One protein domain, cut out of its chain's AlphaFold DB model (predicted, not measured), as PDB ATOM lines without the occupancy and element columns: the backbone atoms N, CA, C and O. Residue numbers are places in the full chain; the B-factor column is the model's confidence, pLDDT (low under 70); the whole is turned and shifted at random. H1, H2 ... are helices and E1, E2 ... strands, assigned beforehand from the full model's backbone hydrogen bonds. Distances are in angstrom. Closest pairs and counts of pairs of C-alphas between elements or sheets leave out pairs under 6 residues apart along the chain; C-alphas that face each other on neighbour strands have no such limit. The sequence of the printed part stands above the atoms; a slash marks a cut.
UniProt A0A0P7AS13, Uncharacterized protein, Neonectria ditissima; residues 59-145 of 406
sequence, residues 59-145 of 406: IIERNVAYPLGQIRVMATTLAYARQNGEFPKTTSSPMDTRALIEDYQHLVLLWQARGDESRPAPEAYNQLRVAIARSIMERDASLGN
ATOM      1  N   ILE A  59     193.999 263.710 218.955       85.62
ATOM      2  CA  ILE A  59     194.925 263.255 217.909       85.62
ATOM      3  C   ILE A  59     194.103 262.476 216.879       85.62
ATOM      4  O   ILE A  59     193.282 261.646 217.264       85.62
ATOM      5  N   ILE A  60     194.288 262.742 215.585       86.88
ATOM      6  CA  ILE A  60     193.554 262.049 214.515       86.88
ATOM      7  C   ILE A  60     194.466 260.987 213.901       86.88
ATOM      8  O   ILE A  60     195.476 261.326 213.298       86.88
ATOM      9  N   GLU A  61     194.083 259.716 214.021       87.44
ATOM     10  CA  GLU A  61     194.795 258.573 213.438       87.44
ATOM     11  C   GLU A  61     193.799 257.747 212.611       87.44
ATOM     12  O   GLU A  61     192.713 257.413 213.089       87.44
ATOM     13  N   ARG A  62     194.135 257.444 211.348       86.88
ATOM     14  CA  ARG A  62     193.258 256.730 210.388       86.88
ATOM     15  C   ARG A  62     191.811 257.273 210.322       86.88
ATOM     16  O   ARG A  62     190.854 256.504 210.324       86.88
ATOM     17  N   ASN A  63     191.649 258.599 210.263       87.69
ATOM     18  CA  ASN A  63     190.359 259.320 210.283       87.69
ATOM     19  C   ASN A  63     189.516 259.158 211.569       87.69
ATOM     20  O   ASN A  63     188.357 259.571 211.591       87.69
ATOM     21  N   VAL A  64     190.078 258.614 212.652       90.94
ATOM     22  CA  VAL A  64     189.433 258.541 213.971       90.94
ATOM     23  C   VAL A  64     190.109 259.535 214.914       90.94
ATOM     24  O   VAL A  64     191.330 259.536 215.054       90.94
ATOM     25  N   ALA A  65     189.318 260.396 215.560       90.75
ATOM     26  CA  ALA A  65     189.812 261.349 216.550       90.75
ATOM     27  C   ALA A  65     189.838 260.713 217.951       90.75
ATOM     28  O   ALA A  65     188.795 260.356 218.498       90.75
ATOM     29  N   TYR A  66     191.026 260.618 218.540       91.00
ATOM     30  CA  TYR A  66     191.276 260.091 219.879       91.00
ATOM     31  C   TYR A  66     191.605 261.237 220.845       91.00
ATOM     32  O   TYR A  66     192.609 261.927 220.650       91.00
ATOM     33  N   PRO A  67     190.819 261.467 221.912       93.38
ATOM     34  CA  PRO A  67     191.178 262.423 222.955       93.38
ATOM     35  C   PRO A  67     192.529 262.085 223.602       93.38
ATOM     36  O   PRO A  67     192.826 260.924 223.880       93.38
ATOM     37  N   LEU A  68     193.331 263.097 223.937       89.31
ATOM     38  CA  LEU A  68     194.669 262.926 224.518       89.31
ATOM     39  C   LEU A  68     194.641 262.137 225.842       89.31
ATOM     40  O   LEU A  68     195.548 261.358 226.134       89.31
ATOM     41  N   GLY A  69     193.565 262.284 226.622       90.00
ATOM     42  CA  GLY A  69     193.325 261.471 227.817       90.00
ATOM     43  C   GLY A  69     193.175 259.977 227.508       90.00
ATOM     44  O   GLY A  69     193.693 259.154 228.257       90.00
ATOM     45  N   GLN A  70     192.545 259.621 226.382       94.44
ATOM     46  CA  GLN A  70     192.408 258.234 225.934       94.44
ATOM     47  C   GLN A  70     193.765 257.654 225.514       94.44
ATOM     48  O   GLN A  70     194.116 256.572 225.974       94.44
ATOM     49  N   ILE A  71     194.559 258.400 224.734       94.06
ATOM     50  CA  ILE A  71     195.926 257.999 224.348       94.06
ATOM     51  C   ILE A  71     196.798 257.755 225.586       94.06
ATOM     52  O   ILE A  71     197.517 256.759 225.657       94.06
ATOM     53  N   ARG A  72     196.695 258.614 226.610       93.44
ATOM     54  CA  ARG A  72     197.436 258.433 227.866       93.44
ATOM     55  C   ARG A  72     197.015 257.169 228.619       93.44
ATOM     56  O   ARG A  72     197.884 256.460 229.122       93.44
ATOM     57  N   VAL A  73     195.713 256.869 228.675       94.81
ATOM     58  CA  VAL A  73     195.210 255.616 229.262       94.81
ATOM     59  C   VAL A  73     195.758 254.418 228.486       94.81
ATOM     60  O   VAL A  73     196.398 253.567 229.096       94.81
ATOM     61  N   MET A  74     195.624 254.404 227.154       96.31
ATOM     62  CA  MET A  74     196.164 253.352 226.277       96.31
ATOM     63  C   MET A  74     197.661 253.101 226.524       96.31
ATOM     64  O   MET A  74     198.061 251.950 226.701       96.31
ATOM     65  N   ALA A  75     198.469 254.165 226.630       95.25
ATOM     66  CA  ALA A  75     199.894 254.083 226.958       95.25
ATOM     67  C   ALA A  75     200.142 253.368 228.297       95.25
ATOM     68  O   ALA A  75     200.929 252.424 228.369       95.25
ATOM     69  N   THR A  76     199.452 253.797 229.363       96.75
ATOM     70  CA  THR A  76     199.615 253.213 230.705       96.75
ATOM     71  C   THR A  76     199.132 251.766 230.782       96.75
ATOM     72  O   THR A  76     199.788 250.935 231.408       96.75
ATOM     73  N   THR A  77     198.036 251.435 230.094       97.00
ATOM     74  CA  THR A  77     197.509 250.071 230.008       97.00
ATOM     75  C   THR A  77     198.486 249.141 229.288       97.00
ATOM     76  O   THR A  77     198.774 248.058 229.793       97.00
ATOM     77  N   LEU A  78     199.061 249.574 228.160       97.31
ATOM     78  CA  LEU A  78     200.088 248.811 227.447       97.31
ATOM     79  C   LEU A  78     201.363 248.634 228.276       97.31
ATOM     80  O   LEU A  78     201.927 247.543 228.289       97.31
ATOM     81  N   ALA A  79     201.816 249.673 228.981       95.81
ATOM     82  CA  ALA A  79     202.979 249.576 229.861       95.81
ATOM     83  C   ALA A  79     202.771 248.510 230.953       95.81
ATOM     84  O   ALA A  79     203.631 247.647 231.135       95.81
ATOM     85  N   TYR A  80     201.603 248.508 231.602       96.81
ATOM     86  CA  TYR A  80     201.238 247.524 232.624       96.81
ATOM     87  C   TYR A  80     201.126 246.095 232.060       96.81
ATOM     88  O   TYR A  80     201.736 245.166 232.594       96.81
ATOM     89  N   ALA A  81     200.434 245.910 230.931       96.00
ATOM     90  CA  ALA A  81     200.292 244.600 230.288       96.00
ATOM     91  C   ALA A  81     201.644 244.027 229.811       96.00
ATOM     92  O   ALA A  81     201.891 242.825 229.923       96.00
ATOM     93  N   ARG A  82     202.561 244.881 229.333       95.44
ATOM     94  CA  ARG A  82     203.944 244.499 228.988       95.44
ATOM     95  C   ARG A  82     204.781 244.157 230.222       95.44
ATOM     96  O   ARG A  82     205.573 243.217 230.171       95.44
ATOM     97  N   GLN A  83     204.616 244.893 231.322       94.38
ATOM     98  CA  GLN A  83     205.316 244.642 232.587       94.38
ATOM     99  C   GLN A  83     204.922 243.289 233.193       94.38
ATOM    100  O   GLN A  83     205.794 242.535 233.621       94.38
ATOM    101  N   ASN A  84     203.634 242.945 233.144       93.69
ATOM    102  CA  ASN A  84     203.105 241.667 233.628       93.69
ATOM    103  C   ASN A  84     203.322 240.495 232.649       93.69
ATOM    104  O   ASN A  84     202.918 239.368 232.930       93.69
ATOM    105  N   GLY A  85     203.935 240.740 231.484       90.25
ATOM    106  CA  GLY A  85     204.185 239.724 230.456       90.25
ATOM    107  C   GLY A  85     202.939 239.256 229.696       90.25
ATOM    108  O   GLY A  85     203.032 238.327 228.893       90.25
ATOM    109  N   GLU A  86     201.784 239.884 229.908       91.31
ATOM    110  CA  GLU A  86     200.553 239.616 229.163       91.31
ATOM    111  C   GLU A  86     200.725 239.992 227.683       91.31
ATOM    112  O   GLU A  86     200.459 239.175 226.794       91.31
ATOM    113  N   PHE A  87     201.278 241.183 227.433       96.31
ATOM    114  CA  PHE A  87     201.488 241.740 226.098       96.31
ATOM    115  C   PHE A  87     202.973 241.722 225.670       96.31
ATOM    116  O   PHE A  87     203.850 241.933 226.514       96.31
ATOM    117  N   PRO A  88     203.299 241.504 224.377       93.12
ATOM    118  CA  PRO A  88     204.681 241.534 223.893       93.12
ATOM    119  C   PRO A  88     205.372 242.893 224.087       93.12
ATOM    120  O   PRO A  88     204.760 243.957 223.967       93.12
ATOM    121  N   LYS A  89     206.683 242.857 224.350       92.31
ATOM    122  CA  LYS A  89     207.540 244.053 224.344       92.31
ATOM    123  C   LYS A  89     207.735 244.555 222.906       92.31
ATOM    124  O   LYS A  89     207.707 243.761 221.974       92.31
ATOM    125  N   THR A  90     207.974 245.855 222.761       92.75
ATOM    126  CA  THR A  90     208.287 246.527 221.489       92.75
ATOM    127  C   THR A  90     209.457 247.487 221.694       92.75
ATOM    128  O   THR A  90     209.653 247.974 222.812       92.75
ATOM    129  N   THR A  91     210.223 247.758 220.640       90.75
ATOM    130  CA  THR A  91     211.220 248.843 220.594       90.75
ATOM    131  C   THR A  91     210.654 250.140 220.013       90.75
ATOM    132  O   THR A  91     211.319 251.171 220.094       90.75
ATOM    133  N   SER A  92     209.437 250.113 219.456       87.50
ATOM    134  CA  SER A  92     208.699 251.310 219.038       87.50
ATOM    135  C   SER A  92     208.587 252.318 220.191       87.50
ATOM    136  O   SER A  92     208.317 251.951 221.338       87.50
ATOM    137  N   SER A  93     208.783 253.604 219.886       86.19
ATOM    138  CA  SER A  93     208.738 254.682 220.882       86.19
ATOM    139  C   SER A  93     207.373 254.744 221.586       86.19
ATOM    140  O   SER A  93     206.348 254.671 220.912       86.19
ATOM    141  N   PRO A  94     207.303 254.979 222.913       80.25
ATOM    142  CA  PRO A  94     206.028 255.196 223.603       80.25
ATOM    143  C   PRO A  94     205.308 256.485 223.165       80.25
ATOM    144  O   PRO A  94     204.157 256.687 223.542       80.25
ATOM    145  N   MET A  95     205.978 257.349 222.390       82.62
ATOM    146  CA  MET A  95     205.399 258.548 221.772       82.62
ATOM    147  C   MET A  95     204.931 258.318 220.325       82.62
ATOM    148  O   MET A  95     204.314 259.212 219.751       82.62
ATOM    149  N   ASP A  96     205.188 257.145 219.731       90.75
ATOM    150  CA  ASP A  96     204.592 256.768 218.446       90.75
ATOM    151  C   ASP A  96     203.111 256.430 218.670       90.75
ATOM    152  O   ASP A  96     202.742 255.336 219.107       90.75
ATOM    153  N   THR A  97     202.250 257.407 218.387       90.12
ATOM    154  CA  THR A  97     200.801 257.293 218.568       90.12
ATOM    155  C   THR A  97     200.189 256.193 217.714       90.12
ATOM    156  O   THR A  97     199.211 255.581 218.138       90.12
ATOM    157  N   ARG A  98     200.756 255.912 216.538       93.31
ATOM    158  CA  ARG A  98     200.232 254.897 215.628       93.31
ATOM    159  C   ARG A  98     200.567 253.499 216.136       93.31
ATOM    160  O   ARG A  98     199.652 252.692 216.295       93.31
ATOM    161  N   ALA A  99     201.834 253.242 216.465       93.88
ATOM    162  CA  ALA A  99     202.251 251.977 217.074       93.88
ATOM    163  C   ALA A  99     201.499 251.708 218.392       93.88
ATOM    164  O   ALA A  99     201.068 250.586 218.648       93.88
ATOM    165  N   LEU A 100     201.272 252.749 219.200       95.75
ATOM    166  CA  LEU A 100     200.504 252.688 220.445       95.75
ATOM    167  C   LEU A 100     199.027 252.326 220.222       95.75
ATOM    168  O   LEU A 100     198.500 251.476 220.941       95.75
ATOM    169  N   ILE A 101     198.347 252.942 219.248       96.12
ATOM    170  CA  ILE A 101     196.938 252.641 218.944       96.12
ATOM    171  C   ILE A 101     196.796 251.219 218.382       96.12
ATOM    172  O   ILE A 101     195.900 250.487 218.807       96.12
ATOM    173  N   GLU A 102     197.687 250.809 217.475       95.81
ATOM    174  CA  GLU A 102     197.720 249.454 216.908       95.81
ATOM    175  C   GLU A 102     197.960 248.395 218.006       95.81
ATOM    176  O   GLU A 102     197.193 247.436 218.126       95.81
ATOM    177  N   ASP A 103     198.948 248.604 218.882       96.75
ATOM    178  CA  ASP A 103     199.242 247.697 219.998       96.75
ATOM    179  C   ASP A 103     198.091 247.630 221.015       96.75
ATOM    180  O   ASP A 103     197.778 246.556 221.530       96.75
ATOM    181  N   TYR A 104     197.415 248.749 221.295       97.31
ATOM    182  CA  TYR A 104     196.268 248.757 222.205       97.31
ATOM    183  C   TYR A 104     195.076 247.982 221.626       97.31
ATOM    184  O   TYR A 104     194.421 247.229 222.346       97.31
ATOM    185  N   GLN A 105     194.815 248.106 220.320       96.69
ATOM    186  CA  GLN A 105     193.793 247.303 219.640       96.69
ATOM    187  C   GLN A 105     194.122 245.804 219.718       96.69
ATOM    188  O   GLN A 105     193.244 244.998 220.031       96.69
ATOM    189  N   HIS A 106     195.390 245.428 219.529       97.00
ATOM    190  CA  HIS A 106     195.859 244.056 219.718       97.00
ATOM    191  C   HIS A 106     195.674 243.545 221.161       97.00
ATOM    192  O   HIS A 106     195.265 242.397 221.348       97.00
ATOM    193  N   LEU A 107     195.914 244.375 222.183       97.06
ATOM    194  CA  LEU A 107     195.673 244.014 223.586       97.06
ATOM    195  C   LEU A 107     194.179 243.776 223.870       97.06
ATOM    196  O   LEU A 107     193.822 242.779 224.493       97.06
ATOM    197  N   VAL A 108     193.295 244.637 223.356       97.19
ATOM    198  CA  VAL A 108     191.838 244.461 223.499       97.19
ATOM    199  C   VAL A 108     191.361 243.162 222.834       97.19
ATOM    200  O   VAL A 108     190.544 242.446 223.415       97.19
ATOM    201  N   LEU A 109     191.897 242.813 221.659       96.50
ATOM    202  CA  LEU A 109     191.608 241.534 220.999       96.50
ATOM    203  C   LEU A 109     192.108 240.329 221.814       96.50
ATOM    204  O   LEU A 109     191.417 239.312 221.882       96.50
ATOM    205  N   LEU A 110     193.266 240.439 222.474       94.25
ATOM    206  CA  LEU A 110     193.768 239.397 223.377       94.25
ATOM    207  C   LEU A 110     192.859 239.194 224.589       94.25
ATOM    208  O   LEU A 110     192.541 238.050 224.905       94.25
ATOM    209  N   TRP A 111     192.379 240.259 225.229       95.62
ATOM    210  CA  TRP A 111     191.424 240.144 226.337       95.62
ATOM    211  C   TRP A 111     190.103 239.497 225.905       95.62
ATOM    212  O   TRP A 111     189.607 238.594 226.581       95.62
ATOM    213  N   GLN A 112     189.573 239.876 224.738       95.62
ATOM    214  CA  GLN A 112     188.379 239.241 224.164       95.62
ATOM    215  C   GLN A 112     188.598 237.748 223.873       95.62
ATOM    216  O   GLN A 112     187.722 236.934 224.157       95.62
ATOM    217  N   ALA A 113     189.772 237.372 223.352       92.94
ATOM    218  CA  ALA A 113     190.130 235.979 223.092       92.94
ATOM    219  C   ALA A 113     190.448 235.176 224.369       92.94
ATOM    220  O   ALA A 113     190.328 233.949 224.360       92.94
ATOM    221  N   ARG A 114     190.864 235.838 225.461       93.75
ATOM    222  CA  ARG A 114     191.173 235.181 226.738       93.75
ATOM    223  C   ARG A 114     189.913 234.712 227.453       93.75
ATOM    224  O   ARG A 114     189.886 233.584 227.943       93.75
ATOM    225  N   GLY A 115     188.894 235.570 227.513       91.31
ATOM    226  CA  GLY A 115     187.665 235.305 228.254       91.31
ATOM    227  C   GLY A 115     187.912 235.159 229.760       91.31
ATOM    228  O   GLY A 115     188.405 236.073 230.409       91.31
ATOM    229  N   ASP A 116     187.534 234.010 230.319       88.69
ATOM    230  CA  ASP A 116     187.607 233.716 231.754       88.69
ATOM    231  C   ASP A 116     189.051 233.391 232.193       88.69
ATOM    232  O   ASP A 116     189.597 232.333 231.868       88.69
ATOM    233  N   GLU A 117     189.676 234.298 232.951       85.94
ATOM    234  CA  GLU A 117     191.043 234.140 233.474       85.94
ATOM    235  C   GLU A 117     191.224 232.900 234.357       85.94
ATOM    236  O   GLU A 117     192.319 232.333 234.378       85.94
ATOM    237  N   SER A 118     190.161 232.442 235.036       86.44
ATOM    238  CA  SER A 118     190.206 231.271 235.925       86.44
ATOM    239  C   SER A 118     190.408 229.946 235.181       86.44
ATOM    240  O   SER A 118     190.699 228.916 235.796       86.44
ATOM    241  N   ARG A 119     190.277 229.962 233.849       87.50
ATOM    242  CA  ARG A 119     190.453 228.804 232.972       87.50
ATOM    243  C   ARG A 119     191.827 228.828 232.291       87.50
ATOM    244  O   ARG A 119     192.394 229.905 232.065       87.50
ATOM    245  N   PRO A 120     192.376 227.653 231.922       87.62
ATOM    246  CA  PRO A 120     193.561 227.593 231.074       87.62
ATOM    247  C   PRO A 120     193.313 228.345 229.761       87.62
ATOM    248  O   PRO A 120     192.215 228.296 229.203       87.62
ATOM    249  N   ALA A 121     194.341 229.047 229.283       86.06
ATOM    250  CA  ALA A 121     194.246 229.913 228.114       86.06
ATOM    251  C   ALA A 121     193.742 229.141 226.874       86.06
ATOM    252  O   ALA A 121     194.374 228.145 226.503       86.06
ATOM    253  N   PRO A 122     192.659 229.593 226.206       90.38
ATOM    254  CA  PRO A 122     192.183 228.978 224.969       90.38
ATOM    255  C   PRO A 122     193.277 228.932 223.895       90.38
ATOM    256  O   PRO A 122     194.100 229.843 223.796       90.38
ATOM    257  N   GLU A 123     193.274 227.908 223.040       87.31
ATOM    258  CA  GLU A 123     194.304 227.776 222.003       87.31
ATOM    259  C   GLU A 123     194.330 228.990 221.057       87.31
ATOM    260  O   GLU A 123     195.400 229.522 220.760       87.31
ATOM    261  N   ALA A 124     193.152 229.509 220.694       88.12
ATOM    262  CA  ALA A 124     193.001 230.719 219.889       88.12
ATOM    263  C   ALA A 124     193.678 231.958 220.513       88.12
ATOM    264  O   ALA A 124     194.277 232.750 219.789       88.12
ATOM    265  N   TYR A 125     193.657 232.105 221.845       91.31
ATOM    266  CA  TYR A 125     194.376 233.180 222.543       91.31
ATOM    267  C   TYR A 125     195.895 233.029 222.384       91.31
ATOM    268  O   TYR A 125     196.591 234.000 222.087       91.31
ATOM    269  N   ASN A 126     196.417 231.807 222.530       85.75
ATOM    270  CA  ASN A 126     197.852 231.545 222.386       85.75
ATOM    271  C   ASN A 126     198.326 231.779 220.942       85.75
ATOM    272  O   ASN A 126     199.355 232.423 220.734       85.75
ATOM    273  N   GLN A 127     197.553 231.323 219.950       88.31
ATOM    274  CA  GLN A 127     197.824 231.569 218.529       88.31
ATOM    275  C   GLN A 127     197.808 233.077 218.205       88.31
ATOM    276  O   GLN A 127     198.747 233.583 217.586       88.31
ATOM    277  N   LEU A 128     196.800 233.815 218.690       92.50
ATOM    278  CA  LEU A 128     196.689 235.267 218.511       92.50
ATOM    279  C   LEU A 128     197.869 236.020 219.150       92.50
ATOM    280  O   LEU A 128     198.445 236.910 218.525       92.50
ATOM    281  N   ARG A 129     198.289 235.631 220.361       88.81
ATOM    282  CA  ARG A 129     199.426 236.244 221.072       88.81
ATOM    283  C   ARG A 129     200.747 236.065 220.323       88.81
ATOM    284  O   ARG A 129     201.542 237.000 220.273       88.81
ATOM    285  N   VAL A 130     200.962 234.904 219.697       87.56
ATOM    286  CA  VAL A 130     202.129 234.653 218.830       87.56
ATOM    287  C   VAL A 130     202.062 235.487 217.546       87.56
ATOM    288  O   VAL A 130     203.079 236.052 217.142       87.56
ATOM    289  N   ALA A 131     200.887 235.613 216.922       91.69
ATOM    290  CA  ALA A 131     200.708 236.435 215.722       91.69
ATOM    291  C   ALA A 131     200.989 237.927 215.991       91.69
ATOM    292  O   ALA A 131     201.730 238.559 215.237       91.69
ATOM    293  N   ILE A 132     200.475 238.466 217.103       92.69
ATOM    294  CA  ILE A 132     200.728 239.849 217.542       92.69
ATOM    295  C   ILE A 132     202.216 240.064 217.841       92.69
ATOM    296  O   ILE A 132     202.794 241.040 217.370       92.69
ATOM    297  N   ALA A 133     202.858 239.142 218.570       91.19
ATOM    298  CA  ALA A 133     204.288 239.233 218.866       91.19
ATOM    299  C   ALA A 133     205.135 239.292 217.585       91.19
ATOM    300  O   ALA A 133     206.034 240.126 217.486       91.19
ATOM    301  N   ARG A 134     204.812 238.464 216.581       89.44
ATOM    302  CA  ARG A 134     205.479 238.500 215.274       89.44
ATOM    303  C   ARG A 134     205.265 239.835 214.558       89.44
ATOM    304  O   ARG A 134     206.238 240.424 214.109       89.44
ATOM    305  N   SER A 135     204.028 240.330 214.492       93.00
ATOM    306  CA  SER A 135     203.712 241.600 213.820       93.00
ATOM    307  C   SER A 135     204.445 242.795 214.446       93.00
ATOM    308  O   SER A 135     204.969 243.640 213.720       93.00
ATOM    309  N   ILE A 136     204.550 242.836 215.779       92.25
ATOM    310  CA  ILE A 136     205.330 243.853 216.500       92.25
ATOM    311  C   ILE A 136     206.823 243.731 216.167       92.25
ATOM    312  O   ILE A 136     207.453 244.737 215.857       92.25
ATOM    313  N   MET A 137     207.380 242.514 216.163       88.38
ATOM    314  CA  MET A 137     208.784 242.289 215.795       88.38
ATOM    315  C   MET A 137     209.089 242.677 214.341       88.38
ATOM    316  O   MET A 137     210.140 243.249 214.083       88.38
ATOM    317  N   GLU A 138     208.188 242.396 213.395       90.12
ATOM    318  CA  GLU A 138     208.336 242.780 211.984       90.12
ATOM    319  C   GLU A 138     208.294 244.309 211.808       90.12
ATOM    320  O   GLU A 138     209.138 244.866 211.103       90.12
ATOM    321  N   ARG A 139     207.379 245.005 212.508       92.00
ATOM    322  CA  ARG A 139     207.339 246.478 212.568       92.00
ATOM    323  C   ARG A 139     208.650 247.038 213.114       92.00
ATOM    324  O   ARG A 139     209.284 247.862 212.458       92.00
ATOM    325  N   ASP A 140     209.061 246.567 214.286       88.31
ATOM    326  CA  ASP A 140     210.261 247.029 214.983       88.31
ATOM    327  C   ASP A 140     211.540 246.765 214.166       88.31
ATOM    328  O   ASP A 140     212.407 247.634 214.078       88.31
ATOM    329  N   ALA A 141     211.628 245.620 213.480       83.81
ATOM    330  CA  ALA A 141     212.723 245.306 212.565       83.81
ATOM    331  C   ALA A 141     212.732 246.210 211.319       83.81
ATOM    332  O   ALA A 141     213.804 246.605 210.874       83.81
ATOM    333  N   SER A 142     211.566 246.591 210.778       81.00
ATOM    334  CA  SER A 142     211.475 247.502 209.622       81.00
ATOM    335  C   SER A 142     211.898 248.946 209.933       81.00
ATOM    336  O   SER A 142     212.358 249.658 209.043       81.00
ATOM    337  N   LEU A 143     211.796 249.360 211.200       73.12
ATOM    338  CA  LEU A 143     212.351 250.620 211.711       73.12
ATOM    339  C   LEU A 143     213.862 250.502 212.000       73.12
ATOM    340  O   LEU A 143     214.568 251.505 212.113       73.12
ATOM    341  N   GLY A 144     214.367 249.272 212.106       58.56
ATOM    342  CA  GLY A 144     215.754 248.943 212.379       58.56
ATOM    343  C   GLY A 144     216.663 249.027 211.152       58.56
ATOM    344  O   GLY A 144     216.853 248.050 210.435       58.56
ATOM    345  N   ASN A 145     217.388 250.144 211.064       58.53
ATOM    346  CA  ASN A 145     218.751 250.216 210.517       58.53
ATOM    347  C   ASN A 145     218.981 250.368 208.983       58.53
ATOM    348  O   ASN A 145     219.877 249.716 208.439       58.53
TER     349      ASN A 145
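AT A GLANCE: This is residues 59 to 145 of the 406 residues of an uncharacterized protein of Neonectria ditissima (UniProt A0A0P7AS13). Two long helices, H2 and H3, form a helical hairpin, and a third, H1, crosses H2 obliquely and stays apart from H3; a small two-stranded hairpin, E1 and E2, sits at the beginning of H1. H2 is in the middle of the three helices, and the long link of residues 84 to 96 folds back from the end of H1 to the beginning of H2. The printed part has 87 residues, with two named strands and then three named helices in the order E1, E2, H1, H2, H3; the sheet E1 - E2 is antiparallel, and the class is mostly helix. The whole is compact, with a radius of gyration of the C-alphas of 13.6 A, and spans 38 by 33 by 24 A.

IN THESE COORDINATES: E1 is residues 59 to 61, beginning at C-alpha 59 at (194.925, 263.255, 217.909). E2 is residues 64 to 67. H1, residues 68 to 83, measures 22.6 A from first to last C-alpha. H2, residues 97 to 114, measures 25.5 A and begins at C-alpha 97 at (200.801, 257.293, 218.568). H3, residues 123 to 143, is the longest helix at 30.9 A and ends at C-alpha 143 at (212.351, 250.620, 211.711).

HOW THE PARTS SIT: E1 and E2 are a hairpin of antiparallel neighbours at 151 degrees; N 59 and O 66 are within hydrogen-bond range at 2.8 A, as are N 61 and O 64 at 2.9 A. The closest C-alphas of E1 and H2 are those of Glu 61 and Arg 98, 6.9 A apart. H1 touches H2 with residues 71 to 78 alone, and their closest C-alphas are those of Met 74 and Tyr 104, 6.1 A apart. H1 and H2 run the same way at a steep tilt of 58 degrees. H2 and H3 are a helical hairpin, running opposite ways at a shallow tilt of 12 degrees. They touch through residues 106 to 114 of H2 and 124 to 132 of H3 alone, with the C-alphas of Ala 113 and Tyr 125 closest at 5.1 A. H1 and H3 are apart, and E2 is apart from H2 and H3. In H1, H2 and H3 every O i to N i+4 pair is within hydrogen-bond range.

THE WHOLE: The two C-alphas farthest apart are those of Ser 118 and Asn 145, at 42.7 A. The printed part has no cut. The link H1 to H2, 13 residues, is long; the link H2 to H3, 8 residues, is short, and those from E1 to E2 and from E2 to H1 are tight. The mean pLDDT of the printed part is 90.6, and residues 144 to 145 are under 70.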